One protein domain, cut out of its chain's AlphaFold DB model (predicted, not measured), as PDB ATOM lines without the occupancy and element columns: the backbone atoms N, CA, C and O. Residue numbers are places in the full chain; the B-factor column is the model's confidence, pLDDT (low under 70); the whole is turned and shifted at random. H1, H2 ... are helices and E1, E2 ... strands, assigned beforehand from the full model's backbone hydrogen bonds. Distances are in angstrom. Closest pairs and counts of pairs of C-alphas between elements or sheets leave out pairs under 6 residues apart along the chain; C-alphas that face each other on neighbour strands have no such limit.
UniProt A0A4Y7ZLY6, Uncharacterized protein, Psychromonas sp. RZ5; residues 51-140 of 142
ATOM      1  N   SER A  51      21.324  35.297  19.592       91.75
ATOM      2  CA  SER A  51      22.455  34.929  18.729       91.75
ATOM      3  C   SER A  51      23.139  36.128  18.071       91.75
ATOM      4  O   SER A  51      24.320  36.054  17.743       91.75
ATOM      5  N   GLU A  52      22.411  37.230  17.917       88.94
ATOM      6  CA  GLU A  52      22.888  38.508  17.391       88.94
ATOM      7  C   GLU A  52      22.193  39.643  18.145       88.94
ATOM      8  O   GLU A  52      21.062  39.479  18.597       88.94
ATOM      9  N   LEU A  53      22.847  40.797  18.289       87.06
ATOM     10  CA  LEU A  53      22.241  41.968  18.915       87.06
ATOM     11  C   LEU A  53      21.484  42.805  17.873       87.06
ATOM     12  O   LEU A  53      22.080  43.282  16.912       87.06
ATOM     13  N   GLY A  54      20.188  43.011  18.095       88.31
ATOM     14  CA  GLY A  54      19.320  43.854  17.279       88.31
ATOM     15  C   GLY A  54      18.595  44.909  18.115       88.31
ATOM     16  O   GLY A  54      19.114  45.414  19.109       88.31
ATOM     17  N   GLN A  55      17.377  45.266  17.706       89.56
ATOM     18  CA  GLN A  55      16.517  46.187  18.448       89.56
ATOM     19  C   GLN A  55      15.635  45.421  19.430       89.56
ATOM     20  O   GLN A  55      14.583  44.888  19.058       89.56
ATOM     21  N   CYS A  56      16.062  45.384  20.690       90.94
ATOM     22  CA  CYS A  56      15.298  44.755  21.751       90.94
ATOM     23  C   CYS A  56      14.114  45.591  22.220       90.94
ATOM     24  O   CYS A  56      14.203  46.806  22.396       90.94
ATOM     25  N   ARG A  57      12.996  44.909  22.454       91.19
ATOM     26  CA  ARG A  57      11.777  45.502  22.990       91.19
ATOM     27  C   ARG A  57      10.997  44.503  23.827       91.19
ATOM     28  O   ARG A  57      11.061  43.292  23.619       91.19
ATOM     29  N   LEU A  58      10.196  45.039  24.736       92.25
ATOM     30  CA  LEU A  58       9.131  44.291  25.383       92.25
ATOM     31  C   LEU A  58       7.937  44.222  24.423       92.25
ATOM     32  O   LEU A  58       7.572  45.227  23.810       92.25
ATOM     33  N   VAL A  59       7.366  43.032  24.244       91.75
ATOM     34  CA  VAL A  59       6.283  42.813  23.278       91.75
ATOM     35  C   VAL A  59       4.982  43.396  23.818       91.75
ATOM     36  O   VAL A  59       4.480  42.972  24.856       91.75
ATOM     37  N   THR A  60       4.416  44.354  23.094       91.19
ATOM     38  CA  THR A  60       3.108  44.954  23.373       91.19
ATOM     39  C   THR A  60       2.020  44.339  22.498       91.19
ATOM     40  O   THR A  60       2.323  43.633  21.538       91.19
ATOM     41  N   HIS A  61       0.749  44.594  22.811       87.62
ATOM     42  CA  HIS A  61      -0.333  44.289  21.877       87.62
ATOM     43  C   HIS A  61      -0.206  45.138  20.606       87.62
ATOM     44  O   HIS A  61       0.115  46.331  20.686       87.62
ATOM     45  N   ALA A  62      -0.540  44.529  19.465       84.88
ATOM     46  CA  ALA A  62      -0.572  45.138  18.140       84.88
ATOM     47  C   ALA A  62      -1.092  46.579  18.169       84.88
ATOM     48  O   ALA A  62      -2.197  46.840  18.644       84.88
ATOM     49  N   HIS A  63      -0.310  47.514  17.629       84.00
ATOM     50  CA  HIS A  63      -0.687  48.931  17.519       84.00
ATOM     51  C   HIS A  63      -0.971  49.648  18.855       84.00
ATOM     52  O   HIS A  63      -1.596  50.710  18.861       84.00
ATOM     53  N   THR A  64      -0.495  49.115  19.983       86.31
ATOM     54  CA  THR A  64      -0.604  49.753  21.301       86.31
ATOM     55  C   THR A  64       0.741  49.781  22.031       86.31
ATOM     56  O   THR A  64       1.680  49.065  21.681       86.31
ATOM     57  N   ASN A  65       0.799  50.566  23.108       85.75
ATOM     58  CA  ASN A  65       1.897  50.549  24.079       85.75
ATOM     59  C   ASN A  65       1.541  49.731  25.333       85.75
ATOM     60  O   ASN A  65       2.099  49.963  26.399       85.75
ATOM     61  N   ILE A  66       0.558  48.832  25.241       87.50
ATOM     62  CA  ILE A  66       0.143  47.990  26.364       87.50
ATOM     63  C   ILE A  66       0.970  46.713  26.300       87.50
ATOM     64  O   ILE A  66       0.900  45.996  25.302       87.50
ATOM     65  N   LEU A  67       1.758  46.444  27.343       89.62
ATOM     66  CA  LEU A  67       2.555  45.224  27.435       89.62
ATOM     67  C   LEU A  67       1.641  44.001  27.302       89.62
ATOM     68  O   LEU A  67       0.603  43.934  27.959       89.62
ATOM     69  N   ASN A  68       2.020  43.059  26.444       91.50
ATOM     70  CA  ASN A  68       1.277  41.820  26.271       91.50
ATOM     71  C   ASN A  68       1.711  40.847  27.375       91.50
ATOM     72  O   ASN A  68       2.824  40.310  27.335       91.50
ATOM     73  N   ILE A  69       0.857  40.702  28.389       91.88
ATOM     74  CA  ILE A  69       1.128  39.939  29.606       91.88
ATOM     75  C   ILE A  69       0.026  38.912  29.812       91.88
ATOM     76  O   ILE A  69      -1.149  39.267  29.809       91.88
ATOM     77  N   GLU A  70       0.410  37.675  30.103       92.44
ATOM     78  CA  GLU A  70      -0.520  36.594  30.427       92.44
ATOM     79  C   GLU A  70      -0.207  35.999  31.800       92.44
ATOM     80  O   GLU A  70       0.953  35.747  32.134       92.44
ATOM     81  N   TYR A  71      -1.236  35.749  32.613       92.19
ATOM     82  CA  TYR A  71      -1.068  35.064  33.896       92.19
ATOM     83  C   TYR A  71      -1.188  33.551  33.709       92.19
ATOM     84  O   TYR A  71      -2.280  33.026  33.491       92.19
ATOM     85  N   ILE A  72      -0.064  32.837  33.811       91.38
ATOM     86  CA  ILE A  72       0.003  31.387  33.598       91.38
ATOM     87  C   ILE A  72       0.873  30.750  34.680       91.38
ATOM     88  O   ILE A  72       1.965  31.225  34.994       91.38
ATOM     89  N   ALA A  73       0.385  29.643  35.247       87.56
ATOM     90  CA  ALA A  73       1.115  28.819  36.213       87.56
ATOM     91  C   ALA A  73       1.698  29.607  37.409       87.56
ATOM     92  O   ALA A  73       2.801  29.328  37.867       87.56
ATOM     93  N   GLY A  74       0.957  30.595  37.925       87.94
ATOM     94  CA  GLY A  74       1.362  31.358  39.111       87.94
ATOM     95  C   GLY A  74       2.232  32.589  38.837       87.94
ATOM     96  O   GLY A  74       2.610  33.278  39.782       87.94
ATOM     97  N   SER A  75       2.529  32.902  37.575       92.62
ATOM     98  CA  SER A  75       3.368  34.046  37.203       92.62
ATOM     99  C   SER A  75       2.771  34.844  36.045       92.62
ATOM    100  O   SER A  75       1.994  34.321  35.250       92.62
ATOM    101  N   TYR A  76       3.129  36.123  35.969       93.31
ATOM    102  CA  TYR A  76       2.806  37.007  34.855       93.31
ATOM    103  C   TYR A  76       3.931  36.932  33.835       93.31
ATOM    104  O   TYR A  76       5.061  37.330  34.126       93.31
ATOM    105  N   LEU A  77       3.628  36.380  32.666       94.31
ATOM    106  CA  LEU A  77       4.577  36.177  31.587       94.31
ATOM    107  C   LEU A  77       4.451  37.289  30.558       94.31
ATOM    108  O   LEU A  77       3.345  37.635  30.162       94.31
ATOM    109  N   PHE A  78       5.581  37.768  30.060       93.62
ATOM    110  CA  PHE A  78       5.665  38.664  28.909       93.62
ATOM    111  C   PHE A  78       6.842  38.260  28.023       93.62
ATOM    112  O   PHE A  78       7.796  37.615  28.469       93.62
ATOM    113  N   PHE A  79       6.771  38.635  26.748       94.69
ATOM    114  CA  PHE A  79       7.826  38.344  25.785       94.69
ATOM    115  C   PHE A  79       8.785  39.519  25.614       94.69
ATOM    116  O   PHE A  79       8.386  40.685  25.612       94.69
ATOM    117  N   ILE A  80      10.053  39.183  25.404       93.75
ATOM    118  CA  ILE A  80      11.091  40.090  24.921       93.75
ATOM    119  C   ILE A  80      11.434  39.659  23.510       93.75
ATOM    120  O   ILE A  80      11.663  38.476  23.256       93.75
ATOM    121  N   GLU A  81      11.457  40.622  22.604       93.19
ATOM    122  CA  GLU A  81      11.754  40.425  21.196       93.19
ATOM    123  C   GLU A  81      12.999  41.226  20.831       93.19
ATOM    124  O   GLU A  81      13.094  42.412  21.131       93.19
ATOM    125  N   ASN A  82      13.936  40.562  20.172       93.19
ATOM    126  CA  ASN A  82      15.127  41.119  19.570       93.19
ATOM    127  C   ASN A  82      14.937  41.144  18.053       93.19
ATOM    128  O   ASN A  82      14.987  40.099  17.401       93.19
ATOM    129  N   ASN A  83      14.681  42.325  17.499       90.81
ATOM    130  CA  ASN A  83      14.476  42.500  16.065       90.81
ATOM    131  C   ASN A  83      15.824  42.693  15.367       90.81
ATOM    132  O   ASN A  83      16.470  43.733  15.502       90.81
ATOM    133  N   ILE A  84      16.237  41.681  14.614       89.25
ATOM    134  CA  ILE A  84      17.454  41.664  13.812       89.25
ATOM    135  C   ILE A  84      17.077  42.186  12.423       89.25
ATOM    136  O   ILE A  84      16.649  41.440  11.533       89.25
ATOM    137  N   ASP A  85      17.187  43.501  12.256       74.62
ATOM    138  CA  ASP A  85      17.011  44.141  10.958       74.62
ATOM    139  C   ASP A  85      18.313  44.036  10.160       74.62
ATOM    140  O   ASP A  85      19.274  44.784  10.367       74.62
ATOM    141  N   SER A  86      18.361  43.054   9.260       57.03
ATOM    142  CA  SER A  86      19.497  42.860   8.367       57.03
ATOM    143  C   SER A  86      19.545  43.981   7.318       57.03
ATOM    144  O   SER A  86      19.016  43.867   6.220       57.03
ATOM    145  N   ASN A  87      20.238  45.068   7.660       52.59
ATOM    146  CA  ASN A  87      20.561  46.213   6.804       52.59
ATOM    147  C   ASN A  87      19.370  47.110   6.414       52.59
ATOM    148  O   ASN A  87      18.706  46.944   5.392       52.59
ATOM    149  N   ASN A  88      19.256  48.172   7.207       53.53
ATOM    150  CA  ASN A  88      18.372  49.337   7.166       53.53
ATOM    151  C   ASN A  88      18.441  50.189   5.868       53.53
ATOM    152  O   ASN A  88      18.582  51.410   5.935       53.53
ATOM    153  N   ILE A  89      18.432  49.583   4.672       51.22
ATOM    154  CA  ILE A  89      18.523  50.341   3.411       51.22
ATOM    155  C   ILE A  89      17.397  50.052   2.422       51.22
ATOM    156  O   ILE A  89      16.978  51.011   1.796       51.22
ATOM    157  N   ASN A  90      16.844  48.841   2.275       51.03
ATOM    158  CA  ASN A  90      15.700  48.612   1.370       51.03
ATOM    159  C   ASN A  90      15.023  47.247   1.634       51.03
ATOM    160  O   ASN A  90      15.505  46.234   1.143       51.03
ATOM    161  N   ASN A  91      13.906  47.237   2.374       50.91
ATOM    162  CA  ASN A  91      12.839  46.214   2.423       50.91
ATOM    163  C   ASN A  91      13.192  44.717   2.211       50.91
ATOM    164  O   ASN A  91      13.378  44.260   1.084       50.91
ATOM    165  N   SER A  92      13.034  43.901   3.265       54.56
ATOM    166  CA  SER A  92      11.912  42.926   3.400       54.56
ATOM    167  C   SER A  92      12.194  41.751   4.349       54.56
ATOM    168  O   SER A  92      11.275  41.001   4.669       54.56
ATOM    169  N   HIS A  93      13.422  41.598   4.849       66.88
ATOM    170  CA  HIS A  93      13.790  40.468   5.706       66.88
ATOM    171  C   HIS A  93      14.213  40.944   7.095       66.88
ATOM    172  O   HIS A  93      15.398  41.071   7.396       66.88
ATOM    173  N   CYS A  94      13.217  41.210   7.938       81.44
ATOM    174  CA  CYS A  94      13.445  41.386   9.368       81.44
ATOM    175  C   CYS A  94      13.263  40.029  10.045       81.44
ATOM    176  O   CYS A  94      12.184  39.443   9.965       81.44
ATOM    177  N   ASN A  95      14.313  39.530  10.691       89.06
ATOM    178  CA  ASN A  95      14.234  38.331  11.516       89.06
ATOM    179  C   ASN A  95      14.120  38.758  12.974       89.06
ATOM    180  O   ASN A  95      14.704  39.759  13.370       89.06
ATOM    181  N   SER A  96      13.410  37.994  13.791       91.56
ATOM    182  CA  SER A  96      13.385  38.249  15.228       91.56
ATOM    183  C   SER A  96      13.745  37.012  16.020       91.56
ATOM    184  O   SER A  96      13.497  35.874  15.614       91.56
ATOM    185  N   GLU A  97      14.324  37.250  17.185       93.75
ATOM    186  CA  GLU A  97      14.451  36.257  18.233       93.75
ATOM    187  C   GLU A  97      13.624  36.696  19.426       93.75
ATOM    188  O   GLU A  97      13.530  37.882  19.720       93.75
ATOM    189  N   TYR A  98      12.990  35.760  20.118       93.69
ATOM    190  CA  TYR A  98      12.176  36.103  21.271       93.69
ATOM    191  C   TYR A  98      12.227  35.037  22.354       93.69
ATOM    192  O   TYR A  98      12.417  33.843  22.096       93.69
ATOM    193  N   THR A  99      12.045  35.500  23.583       95.38
ATOM    194  CA  THR A  99      12.020  34.691  24.801       95.38
ATOM    195  C   THR A  99      11.009  35.255  25.788       95.38
ATOM    196  O   THR A  99      10.534  36.375  25.605       95.38
ATOM    197  N   ALA A 100      10.678  34.487  26.821       95.25
ATOM    198  CA  ALA A 100       9.733  34.888  27.852       95.25
ATOM    199  C   ALA A 100      10.433  35.143  29.185       95.25
ATOM    200  O   ALA A 100      11.375  34.436  29.551       95.25
ATOM    201  N   ILE A 101       9.899  36.099  29.938       94.44
ATOM    202  CA  ILE A 101      10.175  36.269  31.362       94.44
ATOM    203  C   ILE A 101       8.858  36.169  32.115       94.44
ATOM    204  O   ILE A 101       7.845  36.712  31.678       94.44
ATOM    205  N   GLY A 102       8.890  35.463  33.243       94.25
ATOM    206  CA  GLY A 102       7.804  35.416  34.210       94.25
ATOM    207  C   GLY A 102       8.158  36.205  35.465       94.25
ATOM    208  O   GLY A 102       9.299  36.173  35.920       94.25
ATOM    209  N   ILE A 103       7.181  36.888  36.053       93.00
ATOM    210  CA  ILE A 103       7.309  37.535  37.364       93.00
ATOM    211  C   ILE A 103       6.121  37.096  38.228       93.00
ATOM    212  O   ILE A 103       4.971  37.247  37.814       93.00
ATOM    213  N   SER A 104       6.370  36.517  39.407       91.50
ATOM    214  CA  SER A 104       5.289  36.227  40.368       91.50
ATOM    215  C   SER A 104       4.885  37.476  41.157       91.50
ATOM    216  O   SER A 104       5.580  38.493  41.139       91.50
ATOM    217  N   GLN A 105       3.778  37.403  41.898       86.12
ATOM    218  CA  GLN A 105       3.361  38.496  42.787       86.12
ATOM    219  C   GLN A 105       4.381  38.746  43.913       86.12
ATOM    220  O   GLN A 105       4.566  39.877  44.351       86.12
ATOM    221  N   GLU A 106       5.101  37.703  44.330       86.94
ATOM    222  CA  GLU A 106       6.214  37.753  45.286       86.94
ATOM    223  C   GLU A 106       7.538  38.187  44.637       86.94
ATOM    224  O   GLU A 106       8.577  38.211  45.297       86.94
ATOM    225  N   LEU A 107       7.519  38.528  43.342       83.56
ATOM    226  CA  LEU A 107       8.668  39.003  42.566       83.56
ATOM    227  C   LEU A 107       9.817  37.997  42.488       83.56
ATOM    228  O   LEU A 107      11.001  38.358  42.373       83.56
ATOM    229  N   ALA A 108       9.462  36.714  42.520       90.50
ATOM    230  CA  ALA A 108      10.309  35.696  41.938       90.50
ATOM    231  C   ALA A 108      10.333  35.934  40.424       90.50
ATOM    232  O   ALA A 108       9.285  36.061  39.784       90.50
ATOM    233  N   VAL A 109      11.539  36.051  39.872       91.88
ATOM    234  CA  VAL A 109      11.737  36.207  38.434       91.88
ATOM    235  C   VAL A 109      12.045  34.840  37.861       91.88
ATOM    236  O   VAL A 109      12.878  34.104  38.386       91.88
ATOM    237  N   TYR A 110      11.359  34.514  36.781       94.19
ATOM    238  CA  TYR A 110      11.489  33.259  36.080       94.19
ATOM    239  C   TYR A 110      12.009  33.535  34.683       94.19
ATOM    240  O   TYR A 110      11.515  34.419  33.980       94.19
ATOM    241  N   THR A 111      13.002  32.762  34.272       94.31
ATOM    242  CA  THR A 111      13.644  32.906  32.966       94.31
ATOM    243  C   THR A 111      13.746  31.555  32.284       94.31
ATOM    244  O   THR A 111      13.502  30.511  32.887       94.31
ATOM    245  N   THR A 112      14.089  31.559  31.004       93.94
ATOM    246  CA  THR A 112      14.401  30.343  30.267       93.94
ATOM    247  C   THR A 112      15.538  30.613  29.295       93.94
ATOM    248  O   THR A 112      15.672  31.716  28.771       93.94
ATOM    249  N   SER A 113      16.354  29.596  29.023       93.38
ATOM    250  CA  SER A 113      17.348  29.645  27.946       93.38
ATOM    251  C   SER A 113      16.724  29.432  26.564       93.38
ATOM    252  O   SER A 113      17.411  29.535  25.547       93.38
ATOM    253  N   LEU A 114      15.426  29.116  26.508       95.31
ATOM    254  CA  LEU A 114      14.707  28.936  25.262       95.31
ATOM    255  C   LEU A 114      14.609  30.265  24.507       95.31
ATOM    256  O   LEU A 114      13.973  31.217  24.958       95.31
ATOM    257  N   ILE A 115      15.167  30.273  23.302       94.56
ATOM    258  CA  ILE A 115      15.009  31.340  22.319       94.56
ATOM    259  C   ILE A 115      14.272  30.763  21.110       94.56
ATOM    260  O   ILE A 115      14.641  29.709  20.581       94.56
ATOM    261  N   LYS A 116      13.217  31.441  20.661       93.12
ATOM    262  CA  LYS A 116      12.522  31.132  19.407       93.12
ATOM    263  C   LYS A 116      12.917  32.148  18.347       93.12
ATOM    264  O   LYS A 116      13.086  33.319  18.661       93.12
ATOM    265  N   LYS A 117      13.033  31.699  17.098       92.00
ATOM    266  CA  LYS A 117      13.317  32.557  15.943       92.00
ATOM    267  C   LYS A 117      12.063  32.728  15.091       92.00
ATOM    268  O   LYS A 117      11.276  31.789  14.978       92.00
ATOM    269  N   SER A 118      11.904  33.893  14.478       88.81
ATOM    270  CA  SER A 118      10.865  34.195  13.496       88.81
ATOM    271  C   SER A 118      11.482  34.854  12.270       88.81
ATOM    272  O   SER A 118      12.402  35.658  12.395       88.81
ATOM    273  N   GLY A 119      10.936  34.559  11.089       87.19
ATOM    274  CA  GLY A 119      11.289  35.231   9.829       87.19
ATOM    275  C   GLY A 119      10.620  36.600   9.653       87.19
ATOM    276  O   GLY A 119      10.480  37.080   8.532       87.19
ATOM    277  N   SER A 120      10.114  37.165  10.746       85.62
ATOM    278  CA  SER A 120       9.362  38.413  10.800       85.62
ATOM    279  C   SER A 120       9.560  39.071  12.163       85.62
ATOM    280  O   SER A 120       9.721  38.389  13.179       85.62
ATOM    281  N   CYS A 121       9.516  40.396  12.188       86.31
ATOM    282  CA  CYS A 121       9.625  41.204  13.399       86.31
ATOM    283  C   CYS A 121       8.259  41.680  13.881       86.31
ATOM    284  O   CYS A 121       7.245  41.478  13.205       86.31
ATOM    285  N   TYR A 122       8.256  42.320  15.045       83.50
ATOM    286  CA  TYR A 122       7.072  42.916  15.653       83.50
ATOM    287  C   TYR A 122       5.937  41.914  15.861       83.50
ATOM    288  O   TYR A 122       4.776  42.189  15.575       83.50
ATOM    289  N   GLN A 123       6.294  40.714  16.304       76.19
ATOM    290  CA  GLN A 123       5.361  39.609  16.404       76.19
ATOM    291  C   GLN A 123       4.458  39.758  17.625       76.19
ATOM    292  O   GLN A 123       4.918  39.655  18.764       76.19
ATOM    293  N   ASP A 124       3.161  39.893  17.374       76.00
ATOM    294  CA  ASP A 124       2.132  39.752  18.396       76.00
ATOM    295  C   ASP A 124       2.005  38.263  18.745       76.00
ATOM    296  O   ASP A 124       1.636  37.437  17.910       76.00
ATOM    297  N   LYS A 125       2.418  37.875  19.954       80.12
ATOM    298  CA  LYS A 125       2.457  36.464  20.361       80.12
ATOM    299  C   LYS A 125       1.090  35.980  20.837       80.12
ATOM    300  O   LYS A 125       0.372  36.696  21.527       80.12
ATOM    301  N   GLU A 126       0.777  34.733  20.496       79.38
ATOM    302  CA  GLU A 126      -0.464  34.048  20.867       79.38
ATOM    303  C   GLU A 126      -0.348  33.325  22.220       79.38
ATOM    304  O   GLU A 126       0.741  32.904  22.621       79.38
ATOM    305  N   LEU A 127      -1.491  33.082  22.877       80.25
ATOM    306  CA  LEU A 127      -1.594  32.394  24.174       80.25
ATOM    307  C   LEU A 127      -0.869  31.033  24.210       80.25
ATOM    308  O   LEU A 127      -0.181  30.721  25.178       80.25
ATOM    309  N   VAL A 128      -0.930  30.249  23.129       87.00
ATOM    310  CA  VAL A 128      -0.247  28.940  23.039       87.00
ATOM    311  C   VAL A 128       1.273  29.081  23.178       87.00
ATOM    312  O   VAL A 128       1.938  28.218  23.756       87.00
ATOM    313  N   SER A 129       1.848  30.184  22.685       88.38
ATOM    314  CA  SER A 129       3.270  30.461  22.894       88.38
ATOM    315  C   SER A 129       3.553  30.716  24.372       88.38
ATOM    316  O   SER A 129       4.529  30.182  24.892       88.38
ATOM    317  N   PHE A 130       2.702  31.473  25.065       89.88
ATOM    318  CA  PHE A 130       2.862  31.716  26.499       89.88
ATOM    319  C   PHE A 130       2.813  30.419  27.313       89.88
ATOM    320  O   PHE A 130       3.707  30.183  28.124       89.88
ATOM    321  N   GLU A 131       1.843  29.540  27.055       89.38
ATOM    322  CA  GLU A 131       1.752  28.233  27.721       89.38
ATOM    323  C   GLU A 131       2.971  27.346  27.441       89.38
ATOM    324  O   GLU A 131       3.482  26.654  28.323       89.38
ATOM    325  N   TYR A 132       3.483  27.357  26.210       92.56
ATOM    326  CA  TYR A 132       4.685  26.597  25.883       92.56
ATOM    327  C   TYR A 132       5.903  27.094  26.672       92.56
ATOM    328  O   TYR A 132       6.656  26.285  27.219       92.56
ATOM    329  N   PHE A 133       6.093  28.413  26.738       93.12
ATOM    330  CA  PHE A 133       7.205  29.020  27.463       93.12
ATOM    331  C   PHE A 133       7.065  28.872  28.981       93.12
ATOM    332  O   PHE A 133       8.070  28.586  29.628       93.12
ATOM    333  N   SER A 134       5.858  28.975  29.549       92.31
ATOM    334  CA  SER A 134       5.635  28.828  30.998       92.31
ATOM    335  C   SER A 134       6.128  27.483  31.529       92.31
ATOM    336  O   SER A 134       6.758  27.419  32.579       92.31
ATOM    337  N   ASN A 135       5.972  26.422  30.738       93.69
ATOM    338  CA  ASN A 135       6.464  25.081  31.057       93.69
ATOM    339  C   ASN A 135       7.997  24.922  30.952       93.69
ATOM    340  O   ASN A 135       8.522  23.836  31.211       93.69
ATOM    341  N   LYS A 136       8.719  25.954  30.498       95.06
ATOM    342  CA  LYS A 136      10.187  25.984  30.340       95.06
ATOM    343  C   LYS A 136      10.861  27.039  31.208       95.06
ATOM    344  O   LYS A 136      12.087  27.142  31.169       95.06
ATOM    345  N   LEU A 137      10.075  27.819  31.942       93.69
ATOM    346  CA  LEU A 137      10.569  28.821  32.866       93.69
ATOM    347  C   LEU A 137      11.098  28.158  34.143       93.69
ATOM    348  O   LEU A 137      10.484  27.245  34.694       93.69
ATOM    349  N   THR A 138      12.232  28.648  34.625       93.06
ATOM    350  CA  THR A 138      12.839  28.265  35.901       93.06
ATOM    351  C   THR A 138      13.063  29.507  36.746       93.06
ATOM    352  O   THR A 138      13.341  30.579  36.206       93.06
ATOM    353  N   VAL A 139      12.951  29.363  38.068       91.88
ATOM    354  CA  VAL A 139      13.273  30.444  39.007       91.88
ATOM    355  C   VAL A 139      14.723  30.866  38.778       91.88
ATOM    356  O   VAL A 139      15.610  30.018  38.701       91.88
ATOM    357  N   LEU A 140      14.955  32.169  38.654       87.88
ATOM    358  CA  LEU A 140      16.298  32.724  38.697       87.88
ATOM    359  C   LEU A 140      16.741  32.756  40.162       87.88
ATOM    360  O   LEU A 140      16.238  33.557  40.953       87.88
TER     361      LEU A 140
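What this domain is: This is residues 51 to 140 of the 142 residues of an uncharacterized protein of Psychromonas sp. RZ5 (UniProt A0A4Y7ZLY6). A single elongated, strongly twisted sheet is built on one long hairpin, E3 and E4; the short strands E1 and E2 line the outer side of E3, and E5 and E6 line the outer side of E4. A short helix, H1, packs on this sheet near E2, E3 and E4, and after it residues 138 to 139 pair antiparallel with residues 110 to 111 of E5. The printed part has 90 residues, with six named strands followed by one named helix: E1 E2 E3 E4 E5 E6 H1. The sheet is branched and its neighbour pairs are antiparallel; the class is mostly strand, though under half of the residues, 43, are in named elements. The whole is compact, with a radius of gyration of the C-alphas of 13.6 A, and elongated, spanning 46 by 27 by 21 A.

How they stand to each other: E3, residues 75 to 85, and E4, residues 94 to 103, form an antiparallel hairpin at 160 degrees, with N 80 and O 99 2.9 A apart, within hydrogen-bond range. On one side of E3 are E1, residues 55 to 58, beside residues 80 to 83, and E2, residues 69 to 72, beside residues 75 to 78; E4 is on the other side. E1 is antiparallel to E3 at 162 degrees, with N 57 and O 81 at 2.8 A. E2 and E3 form an antiparallel hairpin at 135 degrees, with N 70 and O 77 at 2.9 A. On the side of E4 other than that of E3 are E5, residues 109 to 111, and E6, residues 116 to 118. E4 and E5 form an antiparallel hairpin at 143 degrees, with N 110 and O 102 at 2.8 A. E6 is antiparallel to E4 at 146 degrees, with N 96 and O 118 at 2.9 A. E2 E3 E4 E5 is a meander, each strand the antiparallel neighbour of the one before. H1, residues 127 to 134, is on the sheet; its closest C-alphas to E4 are those of Phe 133 and Ala 100, 6.4 A apart, and to E2 those of Ser 134 and Ile 72, 6.7 A apart. In H1 every O i to N i+4 pair is within hydrogen-bond range. E1 and E2 are apart, and so are E5 and E6.

Where its parts are: E3 measures 31.3 A from C-alpha 75 at (3.368, 34.046, 37.203) to C-alpha 85 at (17.011, 44.141, 10.958), and E4 28.9 A. E1 is 10.3 A long, E2 9.5 A, E5 6.7 A and E6 6.9 A. H1, 10.6 A long, ends at C-alpha 134, (5.635, 28.828, 30.998).

The domain as a whole: The two C-alphas farthest apart are those of Asn 90 and Glu 106, 46.2 A. The printed part has no cut, and no link is long. The mean pLDDT of the printed part is 86.7; residues 86 to 93, between E3 and E4, are under 70.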